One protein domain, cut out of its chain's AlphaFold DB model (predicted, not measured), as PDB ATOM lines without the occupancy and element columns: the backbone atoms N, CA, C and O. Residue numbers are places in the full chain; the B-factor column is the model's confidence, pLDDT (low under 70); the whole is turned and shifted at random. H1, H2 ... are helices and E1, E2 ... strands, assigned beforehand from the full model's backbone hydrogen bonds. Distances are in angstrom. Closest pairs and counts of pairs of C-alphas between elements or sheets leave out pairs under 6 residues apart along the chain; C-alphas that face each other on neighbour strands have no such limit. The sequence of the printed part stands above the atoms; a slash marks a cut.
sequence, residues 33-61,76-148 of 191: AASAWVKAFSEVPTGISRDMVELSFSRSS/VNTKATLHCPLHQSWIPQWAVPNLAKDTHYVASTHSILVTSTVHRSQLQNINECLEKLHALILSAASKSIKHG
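What this domain is: This is residues 33 to 61 and 76 to 148 of the 191 residues of the protein "RF_PROK_I domain-containing protein" of Hypholoma sublateritium (strain FD-334 SS-4) (UniProt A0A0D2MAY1). Long helix H3 crosses one face of the antiparallel sheet E1, E2, E3, making two layers, and H1 and H2 pack on its last part. The 102 printed residues include three named helices and three named strands, mixed in class. The whole is compact, radius of gyration of the C-alphas 14.0 A, spanning 47 by 30 by 22 A.

Where its parts are: H1 is residues 33 to 43, E1 54 to 58, E2 79 to 85, H2 93 to 99, E3 111 to 116, H3 122 to 144. C-alpha 33 is at (109.821, -56.145, 41.710), C-alpha 144 at (106.410, -67.730, 44.662).

How they stand to each other: H3 is on the sheet, over E2 and E3, height 8.0 A. N 82 and O 114 are within hydrogen-bond range, 2.7 A. H3 touches H2 with residues 136 to 144 alone. Every O i to N i+4 pair is within range in H1 and H3; H2 has 1 of 3, and 3 of 4 O i to N i+3.

The domain as a whole: Residues 62 to 75 are cut out; C-alphas 61 and 76 are 12.1 A apart. Residues 43 to 52 are under pLDDT 70.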
ATOM      1  N   ALA A  33     111.047 -56.907  41.471       71.75
ATOM      2  CA  ALA A  33     109.821 -56.145  41.710       71.75
ATOM      3  C   ALA A  33     108.897 -56.845  42.723       71.75
ATOM      4  O   ALA A  33     108.378 -56.203  43.637       71.75
ATOM      5  N   ALA A  34     108.745 -58.167  42.617       72.06
ATOM      6  CA  ALA A  34     107.995 -58.966  43.580       72.06
ATOM      7  C   ALA A  34     108.630 -58.909  44.980       72.06
ATOM      8  O   ALA A  34     107.926 -58.729  45.972       72.06
ATOM      9  N   SER A  35     109.964 -58.980  45.072       71.94
ATOM     10  CA  SER A  35     110.694 -58.852  46.341       71.94
ATOM     11  C   SER A  35     110.531 -57.473  46.974       71.94
ATOM     12  O   SER A  35     110.368 -57.371  48.190       71.94
ATOM     13  N   ALA A  36     110.586 -56.410  46.169       74.56
ATOM     14  CA  ALA A  36     110.357 -55.049  46.638       74.56
ATOM     15  C   ALA A  36     108.930 -54.886  47.175       74.56
ATOM     16  O   ALA A  36     108.741 -54.297  48.238       74.56
ATOM     17  N   TRP A  37     107.946 -55.483  46.494       79.75
ATOM     18  CA  TRP A  37     106.566 -55.506  46.968       79.75
ATOM     19  C   TRP A  37     106.419 -56.271  48.286       79.75
ATOM     20  O   TRP A  37     105.803 -55.751  49.207       79.75
ATOM     21  N   VAL A  38     107.019 -57.460  48.422       74.75
ATOM     22  CA  VAL A  38     106.968 -58.234  49.679       74.75
ATOM     23  C   VAL A  38     107.598 -57.461  50.829       74.75
ATOM     24  O   VAL A  38     107.044 -57.450  51.927       74.75
ATOM     25  N   LYS A  39     108.725 -56.780  50.588       72.56
ATOM     26  CA  LYS A  39     109.354 -55.922  51.595       72.56
ATOM     27  C   LYS A  39     108.420 -54.781  52.005       72.56
ATOM     28  O   LYS A  39     108.159 -54.628  53.192       72.56
ATOM     29  N   ALA A  40     107.858 -54.060  51.033       72.94
ATOM     30  CA  ALA A  40     106.900 -52.993  51.299       72.94
ATOM     31  C   ALA A  40     105.680 -53.517  52.072       72.94
ATOM     32  O   ALA A  40     105.290 -52.929  53.071       72.94
ATOM     33  N   PHE A  41     105.121 -54.663  51.673       74.69
ATOM     34  CA  PHE A  41     103.967 -55.290  52.319       74.69
ATOM     35  C   PHE A  41     104.272 -55.781  53.744       74.69
ATOM     36  O   PHE A  41     103.405 -55.716  54.612       74.69
ATOM     37  N   SER A  42     105.505 -56.227  54.010       70.06
ATOM     38  CA  SER A  42     105.979 -56.580  55.355       70.06
ATOM     39  C   SER A  42     106.155 -55.362  56.261       70.06
ATOM     40  O   SER A  42     105.995 -55.485  57.471       70.06
ATOM     41  N   GLU A  43     106.525 -54.212  55.696       67.62
ATOM     42  CA  GLU A  43     106.739 -52.967  56.438       67.62
ATOM     43  C   GLU A  43     105.426 -52.240  56.762       67.62
ATOM     44  O   GLU A  43     105.451 -51.331  57.587       67.62
ATOM     45  N   VAL A  44     104.287 -52.643  56.177       66.38
ATOM     46  CA  VAL A  44     102.955 -52.123  56.534       66.38
ATOM     47  C   VAL A  44     102.319 -53.009  57.622       66.38
ATOM     48  O   VAL A  44     101.693 -54.019  57.294       66.38
ATOM     49  N   PRO A  45     102.396 -52.648  58.920       50.66
ATOM     50  CA  PRO A  45     101.972 -53.518  60.023       50.66
ATOM     51  C   PRO A  45     100.441 -53.577  60.182       50.66
ATOM     52  O   PRO A  45      99.916 -54.375  60.951       50.66
ATOM     53  N   THR A  46      99.716 -52.710  59.472       52.47
ATOM     54  CA  THR A  46      98.262 -52.501  59.569       52.47
ATOM     55  C   THR A  46      97.622 -52.306  58.190       52.47
ATOM     56  O   THR A  46      96.635 -51.592  58.045       52.47
ATOM     57  N   GLY A  47      98.212 -52.893  57.145       53.88
ATOM     58  CA  GLY A  47      97.853 -52.560  55.762       53.88
ATOM     59  C   GLY A  47      96.481 -53.069  55.326       53.88
ATOM     60  O   GLY A  47      95.806 -52.424  54.527       53.88
ATOM     61  N   ILE A  48      96.049 -54.213  55.855       65.19
ATOM     62  CA  ILE A  48      94.747 -54.785  55.516       65.19
ATOM     63  C   ILE A  48      93.721 -54.205  56.487       65.19
ATOM     64  O   ILE A  48      93.484 -54.740  57.571       65.19
ATOM     65  N   SER A  49      93.125 -53.076  56.110       66.44
ATOM     66  CA  SER A  49      91.977 -52.539  56.838       66.44
ATOM     67  C   SER A  49      90.822 -53.537  56.797       66.44
ATOM     68  O   SER A  49      90.561 -54.166  55.772       66.44
ATOM     69  N   ARG A  50      90.075 -53.631  57.902       69.31
ATOM     70  CA  ARG A  50      88.821 -54.403  57.990       69.31
ATOM     71  C   ARG A  50      87.822 -54.077  56.876       69.31
ATOM     72  O   ARG A  50      87.012 -54.923  56.548       69.31
ATOM     73  N   ASP A  51      87.887 -52.877  56.307       66.75
ATOM     74  CA  ASP A  51      87.040 -52.423  55.200       66.75
ATOM     75  C   ASP A  51      87.383 -53.091  53.858       66.75
ATOM     76  O   ASP A  51      86.580 -53.064  52.931       66.75
ATOM     77  N   MET A  52      88.566 -53.701  53.740       69.62
ATOM     78  CA  MET A  52      88.996 -54.416  52.535       69.62
ATOM     79  C   MET A  52      88.641 -55.903  52.567       69.62
ATOM     80  O   MET A  52      88.801 -56.583  51.558       69.62
ATOM     81  N   VAL A  53      88.176 -56.430  53.699       76.88
ATOM     82  CA  VAL A  53      87.885 -57.856  53.887       76.88
ATOM     83  C   VAL A  53      86.480 -58.043  54.437       76.88
ATOM     84  O   VAL A  53      85.969 -57.218  55.187       76.88
ATOM     85  N   GLU A  54      85.836 -59.147  54.087       82.81
ATOM     86  CA  GLU A  54      84.489 -59.423  54.564       82.81
ATOM     87  C   GLU A  54      84.567 -60.157  55.909       82.81
ATOM     88  O   GLU A  54      85.066 -61.278  56.007       82.81
ATOM     89  N   LEU A  55      84.110 -59.501  56.976       82.12
ATOM     90  CA  LEU A  55      84.121 -60.054  58.327       82.12
ATOM     91  C   LEU A  55      82.725 -60.544  58.707       82.12
ATOM     92  O   LEU A  55      81.767 -59.777  58.748       82.12
ATOM     93  N   SER A  56      82.630 -61.819  59.064       81.19
ATOM     94  CA  SER A  56      81.423 -62.450  59.578       81.19
ATOM     95  C   SER A  56      81.628 -62.904  61.020       81.19
ATOM     96  O   SER A  56      82.654 -63.489  61.376       81.19
ATOM     97  N   PHE A  57      80.638 -62.642  61.873       79.81
ATOM     98  CA  PHE A  57      80.692 -62.980  63.292       79.81
ATOM     99  C   PHE A  57      79.690 -64.070  63.615       79.81
ATOM    100  O   PHE A  57      78.496 -63.947  63.346       79.81
ATOM    101  N   SER A  58      80.174 -65.129  64.248       73.88
ATOM    102  CA  SER A  58      79.345 -66.252  64.666       73.88
ATOM    103  C   SER A  58      79.583 -66.592  66.131       73.88
ATOM    104  O   SER A  58      80.424 -66.015  66.828       73.88
ATOM    105  N   ARG A  59      78.786 -67.524  66.638       74.00
ATOM    106  CA  ARG A  59      78.963 -68.057  67.984       74.00
ATOM    107  C   ARG A  59      80.095 -69.076  67.939       74.00
ATOM    108  O   ARG A  59      80.105 -69.950  67.075       74.00
ATOM    109  N   SER A  60      81.055 -68.959  68.847       62.44
ATOM    110  CA  SER A  60      82.077 -69.987  69.022       62.44
ATOM    111  C   SER A  60      81.417 -71.234  69.617       62.44
ATOM    112  O   SER A  60      80.783 -71.175  70.671       62.44
ATOM    113  N   SER A  61      81.524 -72.367  68.921       55.69
ATOM    114  CA  SER A  61      81.096 -73.671  69.432       55.69
ATOM    115  C   SER A  61      82.119 -74.155  70.460       55.69
ATOM    116  O   SER A  61      82.990 -74.962  70.150       55.69
ATOM    117  N   VAL A  76      77.579 -62.649  73.235       59.72
ATOM    118  CA  VAL A  76      78.544 -62.139  72.239       59.72
ATOM    119  C   VAL A  76      78.927 -63.187  71.184       59.72
ATOM    120  O   VAL A  76      79.445 -64.254  71.513       59.72
ATOM    121  N   ASN A  77      78.721 -62.858  69.904       64.62
ATOM    122  CA  ASN A  77      79.282 -63.572  68.751       64.62
ATOM    123  C   ASN A  77      80.802 -63.349  68.710       64.62
ATOM    124  O   ASN A  77      81.295 -62.464  68.017       64.62
ATOM    125  N   THR A  78      81.551 -64.102  69.518       72.19
ATOM    126  CA  THR A  78      83.000 -63.899  69.650       72.19
ATOM    127  C   THR A  78      83.798 -64.488  68.495       72.19
ATOM    128  O   THR A  78      84.902 -64.017  68.249       72.19
ATOM    129  N   LYS A  79      83.274 -65.482  67.764       79.12
ATOM    130  CA  LYS A  79      83.990 -66.075  66.627       79.12
ATOM    131  C   LYS A  79      84.040 -65.071  65.481       79.12
ATOM    132  O   LYS A  79      82.996 -64.734  64.927       79.12
ATOM    133  N   ALA A  80      85.245 -64.654  65.104       82.75
ATOM    134  CA  ALA A  80      85.477 -63.844  63.917       82.75
ATOM    135  C   ALA A  80      85.859 -64.759  62.751       82.75
ATOM    136  O   ALA A  80      86.733 -65.617  62.874       82.75
ATOM    137  N   THR A  81      85.175 -64.589  61.630       83.94
ATOM    138  CA  THR A  81      85.442 -65.263  60.362       83.94
ATOM    139  C   THR A  81      85.780 -64.184  59.354       83.94
ATOM    140  O   THR A  81      84.976 -63.293  59.118       83.94
ATOM    141  N   LEU A  82      86.980 -64.240  58.804       84.88
ATOM    142  CA  LEU A  82      87.459 -63.341  57.775       84.88
ATOM    143  C   LEU A  82      87.391 -64.072  56.445       84.88
ATOM    144  O   LEU A  82      87.960 -65.154  56.294       84.88
ATOM    145  N   HIS A  83      86.718 -63.450  55.491       85.00
ATOM    146  CA  HIS A  83      86.617 -63.884  54.117       85.00
ATOM    147  C   HIS A  83      87.334 -62.870  53.217       85.00
ATOM    148  O   HIS A  83      87.003 -61.684  53.190       85.00
ATOM    149  N   CYS A  84      88.358 -63.341  52.512       83.00
ATOM    150  CA  CYS A  84      89.187 -62.525  51.633       83.00
ATOM    151  C   CYS A  84      89.163 -63.110  50.212       83.00
ATOM    152  O   CYS A  84      89.759 -64.165  49.980       83.00
ATOM    153  N   PRO A  85      88.468 -62.479  49.254       82.50
ATOM    154  CA  PRO A  85      88.505 -62.896  47.856       82.50
ATOM    155  C   PRO A  85      89.921 -62.764  47.282       82.50
ATOM    156  O   PRO A  85      90.548 -61.719  47.428       82.50
ATOM    157  N   LEU A  86      90.414 -63.781  46.567       75.12
ATOM    158  CA  LEU A  86      91.744 -63.717  45.938       75.12
ATOM    159  C   LEU A  86      91.818 -62.733  44.760       75.12
ATOM    160  O   LEU A  86      92.907 -62.379  44.325       75.12
ATOM    161  N   HIS A  87      90.670 -62.282  44.250       70.31
ATOM    162  CA  HIS A  87      90.557 -61.360  43.117       70.31
ATOM    163  C   HIS A  87      90.612 -59.877  43.537       70.31
ATOM    164  O   HIS A  87      89.976 -59.017  42.925       70.31
ATOM    165  N   GLN A  88      91.312 -59.563  44.627       72.88
ATOM    166  CA  GLN A  88      91.465 -58.188  45.100       72.88
ATOM    167  C   GLN A  88      92.718 -57.531  44.519       72.88
ATOM    168  O   GLN A  88      93.764 -58.158  44.393       72.88
ATOM    169  N   SER A  89      92.624 -56.235  44.215       68.06
ATOM    170  CA  SER A  89      93.662 -55.447  43.528       68.06
ATOM    171  C   SER A  89      95.000 -55.379  44.271       68.06
ATOM    172  O   SER A  89      96.023 -55.060  43.675       68.06
ATOM    173  N   TRP A  90      94.992 -55.637  45.578       72.94
ATOM    174  CA  TRP A  90      96.176 -55.618  46.434       72.94
ATOM    175  C   TRP A  90      96.826 -57.001  46.598       72.94
ATOM    176  O   TRP A  90      97.909 -57.087  47.172       72.94
ATOM    177  N   ILE A  91      96.209 -58.072  46.079       74.38
ATOM    178  CA  ILE A  91      96.768 -59.426  46.104       74.38
ATOM    179  C   ILE A  91      97.542 -59.673  44.800       74.38
ATOM    180  O   ILE A  91      96.973 -59.564  43.713       74.38
ATOM    181  N   PRO A  92      98.833 -60.031  44.871       74.12
ATOM    182  CA  PRO A  92      99.605 -60.338  43.678       74.12
ATOM    183  C   PRO A  92      99.118 -61.615  42.987       74.12
ATOM    184  O   PRO A  92      99.046 -62.677  43.608       74.12
ATOM    185  N   GLN A  93      98.883 -61.538  41.672       76.00
ATOM    186  CA  GLN A  93      98.458 -62.685  40.856       76.00
ATOM    187  C   GLN A  93      99.450 -63.853  40.925       76.00
ATOM    188  O   GLN A  93      99.047 -65.007  41.040       76.00
ATOM    189  N   TRP A  94     100.748 -63.560  40.965       76.38
ATOM    190  CA  TRP A  94     101.807 -64.559  41.099       76.38
ATOM    191  C   TRP A  94     101.797 -65.313  42.451       76.38
ATOM    192  O   TRP A  94     102.364 -66.404  42.547       76.38
ATOM    193  N   ALA A  95     101.139 -64.796  43.500       77.56
ATOM    194  CA  ALA A  95     100.975 -65.485  44.790       77.56
ATOM    195  C   ALA A  95      99.692 -66.335  44.866       77.56
ATOM    196  O   ALA A  95      99.633 -67.280  45.654       77.56
ATOM    197  N   VAL A  96      98.692 -66.049  44.023       79.88
ATOM    198  CA  VAL A  96      97.427 -66.803  43.916       79.88
ATOM    199  C   VAL A  96      97.630 -68.321  43.796       79.88
ATOM    200  O   VAL A  96      97.001 -69.040  44.572       79.88
ATOM    201  N   PRO A  97      98.510 -68.861  42.925       79.25
ATOM    202  CA  PRO A  97      98.685 -70.312  42.816       79.25
ATOM    203  C   PRO A  97      99.282 -70.953  44.077       79.25
ATOM    204  O   PRO A  97      99.081 -72.143  44.315       79.25
ATOM    205  N   ASN A  98     100.018 -70.191  44.891       79.38
ATOM    206  CA  ASN A  98     100.529 -70.673  46.172       79.38
ATOM    207  C   ASN A  98      99.495 -70.531  47.292       79.38
ATOM    208  O   ASN A  98      99.418 -71.418  48.138       79.38
ATOM    209  N   LEU A  99      98.662 -69.489  47.259       80.69
ATOM    210  CA  LEU A  99      97.506 -69.349  48.150       80.69
ATOM    211  C   LEU A  99      96.476 -70.457  47.904       80.69
ATOM    212  O   LEU A  99      95.954 -71.015  48.860       80.69
ATOM    213  N   ALA A 100      96.256 -70.848  46.647       80.81
ATOM    214  CA  ALA A 100      95.346 -71.933  46.278       80.81
ATOM    215  C   ALA A 100      95.781 -73.318  46.799       80.81
ATOM    216  O   ALA A 100      94.966 -74.235  46.875       80.81
ATOM    217  N   LYS A 101      97.061 -73.485  47.155       79.75
ATOM    218  CA  LYS A 101      97.592 -74.711  47.777       79.75
ATOM    219  C   LYS A 101      97.458 -74.712  49.298       79.75
ATOM    220  O   LYS A 101      97.764 -75.723  49.927       79.75
ATOM    221  N   ASP A 102      97.085 -73.585  49.894       80.38
ATOM    222  CA  ASP A 102      96.996 -73.461  51.338       80.38
ATOM    223  C   ASP A 102      95.701 -74.082  51.882       80.38
ATOM    224  O   ASP A 102      94.682 -74.152  51.202       80.38
ATOM    225  N   THR A 103      95.723 -74.533  53.136       79.38
ATOM    226  CA  THR A 103      94.560 -75.163  53.785       79.38
ATOM    227  C   THR A 103      93.427 -74.170  54.049       79.38
ATOM    228  O   THR A 103      92.269 -74.565  54.144       79.38
ATOM    229  N   HIS A 104      93.743 -72.877  54.144       81.38
ATOM    230  CA  HIS A 104      92.756 -71.818  54.364       81.38
ATOM    231  C   HIS A 104      92.043 -71.377  53.076       81.38
ATOM    232  O   HIS A 104      91.184 -70.493  53.119       81.38
ATOM    233  N   TYR A 105      92.398 -71.955  51.925       85.62
ATOM    234  CA  TYR A 105      91.786 -71.637  50.644       85.62
ATOM    235  C   TYR A 105      90.482 -72.403  50.412       85.62
ATOM    236  O   TYR A 105      90.395 -73.619  50.585       85.62
ATOM    237  N   VAL A 106      89.468 -71.677  49.951       84.06
ATOM    238  CA  VAL A 106      88.160 -72.205  49.579       84.06
ATOM    239  C   VAL A 106      88.036 -72.184  48.058       84.06
ATOM    240  O   VAL A 106      87.778 -71.145  47.447       84.06
ATOM    241  N   ALA A 107      88.169 -73.361  47.439       80.88
ATOM    242  CA  ALA A 107      88.089 -73.525  45.985       80.88
ATOM    243  C   ALA A 107      86.730 -73.098  45.397       80.88
ATOM    244  O   ALA A 107      86.671 -72.566  44.292       80.88
ATOM    245  N   SER A 108      85.636 -73.275  46.148       82.19
ATOM    246  CA  SER A 108      84.283 -72.947  45.672       82.19
ATOM    247  C   SER A 108      84.078 -71.455  45.405       82.19
ATOM    248  O   SER A 108      83.334 -71.096  44.499       82.19
ATOM    249  N   THR A 109      84.707 -70.590  46.197       79.75
ATOM    250  CA  THR A 109      84.529 -69.129  46.153       79.75
ATOM    251  C   THR A 109      85.798 -68.401  45.724       79.75
ATOM    252  O   THR A 109      85.800 -67.177  45.644       79.75
ATOM    253  N   HIS A 110      86.879 -69.142  45.452       83.00
ATOM    254  CA  HIS A 110      88.206 -68.598  45.164       83.00
ATOM    255  C   HIS A 110      88.641 -67.547  46.202       83.00
ATOM    256  O   HIS A 110      89.125 -66.460  45.873       83.00
ATOM    257  N   SER A 111      88.455 -67.872  47.477       85.50
ATOM    258  CA  SER A 111      88.711 -66.967  48.595       85.50
ATOM    259  C   SER A 111      89.476 -67.659  49.713       85.50
ATOM    260  O   SER A 111      89.502 -68.883  49.818       85.50
ATOM    261  N   ILE A 112      90.132 -66.861  50.546       86.25
ATOM    262  CA  ILE A 112      90.787 -67.311  51.766       86.25
ATOM    263  C   ILE A 112      89.805 -67.115  52.913       86.25
ATOM    264  O   ILE A 112      89.253 -66.026  53.093       86.25
ATOM    265  N   LEU A 113      89.621 -68.166  53.705       87.56
ATOM    266  CA  LEU A 113      88.803 -68.150  54.904       87.56
ATOM    267  C   LEU A 113      89.691 -68.344  56.136       87.56
ATOM    268  O   LEU A 113      90.272 -69.408  56.340       87.56
ATOM    269  N   VAL A 114      89.764 -67.323  56.989       85.00
ATOM    270  CA  VAL A 114      90.511 -67.372  58.254       85.00
ATOM    271  C   VAL A 114      89.546 -67.181  59.411       85.00
ATOM    272  O   VAL A 114      88.758 -66.241  59.425       85.00
ATOM    273  N   THR A 115      89.598 -68.052  60.415       84.19
ATOM    274  CA  THR A 115      88.736 -67.940  61.600       84.19
ATOM    275  C   THR A 115      89.553 -67.876  62.879       84.19
ATOM    276  O   THR A 115      90.487 -68.661  63.035       84.19
ATOM    277  N   SER A 116      89.152 -67.022  63.826       80.19
ATOM    278  CA  SER A 116      89.703 -67.011  65.187       80.19
ATOM    279  C   SER A 116      88.606 -67.019  66.253       80.19
ATOM    280  O   SER A 116      87.573 -66.349  66.140       80.19
ATOM    281  N   THR A 117      88.844 -67.810  67.300       77.88
ATOM    282  CA  THR A 117      87.984 -67.964  68.486       77.88
ATOM    283  C   THR A 117      88.781 -67.931  69.790       77.88
ATOM    284  O   THR A 117      88.279 -68.384  70.817       77.88
ATOM    285  N   VAL A 118      90.036 -67.477  69.750       72.50
ATOM    286  CA  VAL A 118      90.975 -67.578  70.879       72.50
ATOM    287  C   VAL A 118      90.577 -66.630  72.010       72.50
ATOM    288  O   VAL A 118      90.615 -66.999  73.183       72.50
ATOM    289  N   HIS A 119      90.144 -65.416  71.673       72.25
ATOM    290  CA  HIS A 119      89.829 -64.375  72.641       72.25
ATOM    291  C   HIS A 119      88.325 -64.255  72.924       72.25
ATOM    292  O   HIS A 119      87.468 -64.574  72.096       72.25
ATOM    293  N   ARG A 120      87.976 -63.729  74.109       70.94
ATOM    294  CA  ARG A 120      86.585 -63.350  74.438       70.94
ATOM    295  C   ARG A 120      86.162 -62.021  73.802       70.94
ATOM    296  O   ARG A 120      84.969 -61.736  73.755       70.94
ATOM    297  N   SER A 121      87.114 -61.214  73.324       75.69
ATOM    298  CA  SER A 121      86.845 -59.951  72.636       75.69
ATOM    299  C   SER A 121      86.791 -60.153  71.125       75.69
ATOM    300  O   SER A 121      87.725 -60.683  70.523       75.69
ATOM    301  N   GLN A 122      85.714 -59.671  70.505       73.62
ATOM    302  CA  GLN A 122      85.530 -59.701  69.053       73.62
ATOM    303  C   GLN A 122      86.647 -58.939  68.324       73.62
ATOM    304  O   GLN A 122      87.181 -59.443  67.343       73.62
ATOM    305  N   LEU A 123      87.051 -57.767  68.831       81.00
ATOM    306  CA  LEU A 123      88.124 -56.959  68.237       81.00
ATOM    307  C   LEU A 123      89.470 -57.694  68.234       81.00
ATOM    308  O   LEU A 123      90.194 -57.645  67.246       81.00
ATOM    309  N   GLN A 124      89.781 -58.416  69.313       78.19
ATOM    310  CA  GLN A 124      91.015 -59.203  69.397       78.19
ATOM    311  C   GLN A 124      91.013 -60.351  68.383       78.19
ATOM    312  O   GLN A 124      92.003 -60.549  67.687       78.19
ATOM    313  N   ASN A 125      89.880 -61.045  68.230       81.38
ATOM    314  CA  ASN A 125      89.755 -62.109  67.232       81.38
ATOM    315  C   ASN A 125      89.839 -61.580  65.789       81.38
ATOM    316  O   ASN A 125      90.374 -62.274  64.931       81.38
ATOM    317  N   ILE A 126      89.346 -60.365  65.511       82.31
ATOM    318  CA  ILE A 126      89.508 -59.721  64.193       82.31
ATOM    319  C   ILE A 126      90.985 -59.452  63.910       82.31
ATOM    320  O   ILE A 126      91.469 -59.826  62.845       82.31
ATOM    321  N   ASN A 127      91.697 -58.834  64.856       80.75
ATOM    322  CA  ASN A 127      93.111 -58.503  64.685       80.75
ATOM    323  C   ASN A 127      93.954 -59.760  64.448       80.75
ATOM    324  O   ASN A 127      94.763 -59.780  63.529       80.75
ATOM    325  N   GLU A 128      93.695 -60.839  65.191       81.31
ATOM    326  CA  GLU A 128      94.339 -62.130  64.934       81.31
ATOM    327  C   GLU A 128      94.049 -62.680  63.533       81.31
ATOM    328  O   GLU A 128      94.940 -63.230  62.890       81.31
ATOM    329  N   CYS A 129      92.802 -62.585  63.054       82.19
ATOM    330  CA  CYS A 129      92.469 -63.028  61.701       82.19
ATOM    331  C   CYS A 129      93.216 -62.209  60.643       82.19
ATOM    332  O   CYS A 129      93.692 -62.781  59.664       82.19
ATOM    333  N   LEU A 130      93.327 -60.893  60.841       80.50
ATOM    334  CA  LEU A 130      94.063 -59.997  59.949       80.50
ATOM    335  C   LEU A 130      95.563 -60.309  59.948       80.50
ATOM    336  O   LEU A 130      96.163 -60.388  58.880       80.50
ATOM    337  N   GLU A 131      96.152 -60.553  61.118       78.31
ATOM    338  CA  GLU A 131      97.563 -60.924  61.252       78.31
ATOM    339  C   GLU A 131      97.852 -62.273  60.576       78.31
ATOM    340  O   GLU A 131      98.796 -62.396  59.796       78.31
ATOM    341  N   LYS A 132      96.983 -63.272  60.787       81.06
ATOM    342  CA  LYS A 132      97.075 -64.581  60.119       81.06
ATOM    343  C   LYS A 132      96.954 -64.452  58.604       81.06
ATOM    344  O   LYS A 132      97.722 -65.084  57.885       81.06
ATOM    345  N   LEU A 133      96.025 -63.630  58.114       82.75
ATOM    346  CA  LEU A 133      95.876 -63.358  56.684       82.75
ATOM    347  C   LEU A 133      97.128 -62.685  56.108       82.75
ATOM    348  O   LEU A 133      97.614 -63.100  55.058       82.75
ATOM    349  N   HIS A 134      97.664 -61.673  56.794       80.25
ATOM    350  CA  HIS A 134      98.877 -60.970  56.372       80.25
ATOM    351  C   HIS A 134     100.071 -61.925  56.281       80.25
ATOM    352  O   HIS A 134     100.708 -62.011  55.229       80.25
ATOM    353  N   ALA A 135     100.297 -62.730  57.322       77.50
ATOM    354  CA  ALA A 135     101.347 -63.744  57.345       77.50
ATOM    355  C   ALA A 135     101.171 -64.795  56.235       77.50
ATOM    356  O   ALA A 135     102.153 -65.218  55.619       77.50
ATOM    357  N   LEU A 136      99.929 -65.194  55.945       80.88
ATOM    358  CA  LEU A 136      99.612 -66.146  54.883       80.88
ATOM    359  C   LEU A 136      99.991 -65.603  53.504       80.88
ATOM    360  O   LEU A 136     100.668 -66.280  52.728       80.88
ATOM    361  N   ILE A 137      99.589 -64.365  53.220       79.75
ATOM    362  CA  ILE A 137      99.868 -63.696  51.948       79.75
ATOM    363  C   ILE A 137     101.366 -63.461  51.795       79.75
ATOM    364  O   ILE A 137     101.919 -63.765  50.743       79.75
ATOM    365  N   LEU A 138     102.048 -63.022  52.854       75.62
ATOM    366  CA  LEU A 138     103.497 -62.846  52.858       75.62
ATOM    367  C   LEU A 138     104.227 -64.179  52.636       75.62
ATOM    368  O   LEU A 138     105.181 -64.240  51.860       75.62
ATOM    369  N   SER A 139     103.765 -65.271  53.252       77.62
ATOM    370  CA  SER A 139     104.328 -66.609  53.039       77.62
ATOM    371  C   SER A 139     104.113 -67.106  51.608       77.62
ATOM    372  O   SER A 139     105.039 -67.625  50.989       77.62
ATOM    373  N   ALA A 140     102.913 -66.941  51.053       78.56
ATOM    374  CA  ALA A 140     102.612 -67.373  49.692       78.56
ATOM    375  C   ALA A 140     103.358 -66.537  48.642       78.56
ATOM    376  O   ALA A 140     103.904 -67.094  47.688       78.56
ATOM    377  N   ALA A 141     103.434 -65.224  48.863       75.69
ATOM    378  CA  ALA A 141     104.224 -64.303  48.069       75.69
ATOM    379  C   ALA A 141     105.712 -64.689  48.150       75.69
ATOM    380  O   ALA A 141     106.294 -65.123  47.171       75.69
ATOM    381  N   SER A 142     106.339 -64.711  49.322       70.75
ATOM    382  CA  SER A 142     107.755 -65.118  49.433       70.75
ATOM    383  C   SER A 142     108.078 -66.507  48.852       70.75
ATOM    384  O   SER A 142     109.169 -66.695  48.321       70.75
ATOM    385  N   LYS A 143     107.144 -67.472  48.888       71.75
ATOM    386  CA  LYS A 143     107.303 -68.790  48.244       71.75
ATOM    387  C   LYS A 143     107.271 -68.745  46.717       71.75
ATOM    388  O   LYS A 143     107.913 -69.580  46.085       71.75
ATOM    389  N   SER A 144     106.480 -67.852  46.123       67.56
ATOM    390  CA  SER A 144     106.410 -67.730  44.662       67.56
ATOM    391  C   SER A 144     107.635 -67.011  44.099       67.56
ATOM    392  O   SER A 144     108.048 -67.312  42.981       67.56
ATOM    393  N   ILE A 145     108.241 -66.095  44.863       67.19
ATOM    394  CA  ILE A 145     109.494 -65.450  44.469       67.19
ATOM    395  C   ILE A 145     110.613 -66.482  44.561       67.19
ATOM    396  O   ILE A 145     110.885 -67.047  45.623       67.19
ATOM    397  N   LYS A 146     111.314 -66.712  43.450       57.00
ATOM    398  CA  LYS A 146     112.543 -67.511  43.443       57.00
ATOM    399  C   LYS A 146     113.657 -66.667  44.046       57.00
ATOM    400  O   LYS A 146     114.546 -66.191  43.344       57.00
ATOM    401  N   HIS A 147     113.606 -66.418  45.346       50.31
ATOM    402  CA  HIS A 147     114.737 -65.823  46.032       50.31
ATOM    403  C   HIS A 147     115.880 -66.845  46.021       50.31
ATOM    404  O   HIS A 147     115.708 -67.994  46.434       50.31
ATOM    405  N   GLY A 148     117.069 -66.434  45.570       46.97
ATOM    406  CA  GLY A 148     118.288 -67.132  45.973       46.97
ATOM    407  C   GLY A 148     118.276 -67.282  47.504       46.97
ATOM    408  O   GLY A 148     117.816 -66.370  48.190       46.97
TER     409      GLY A 148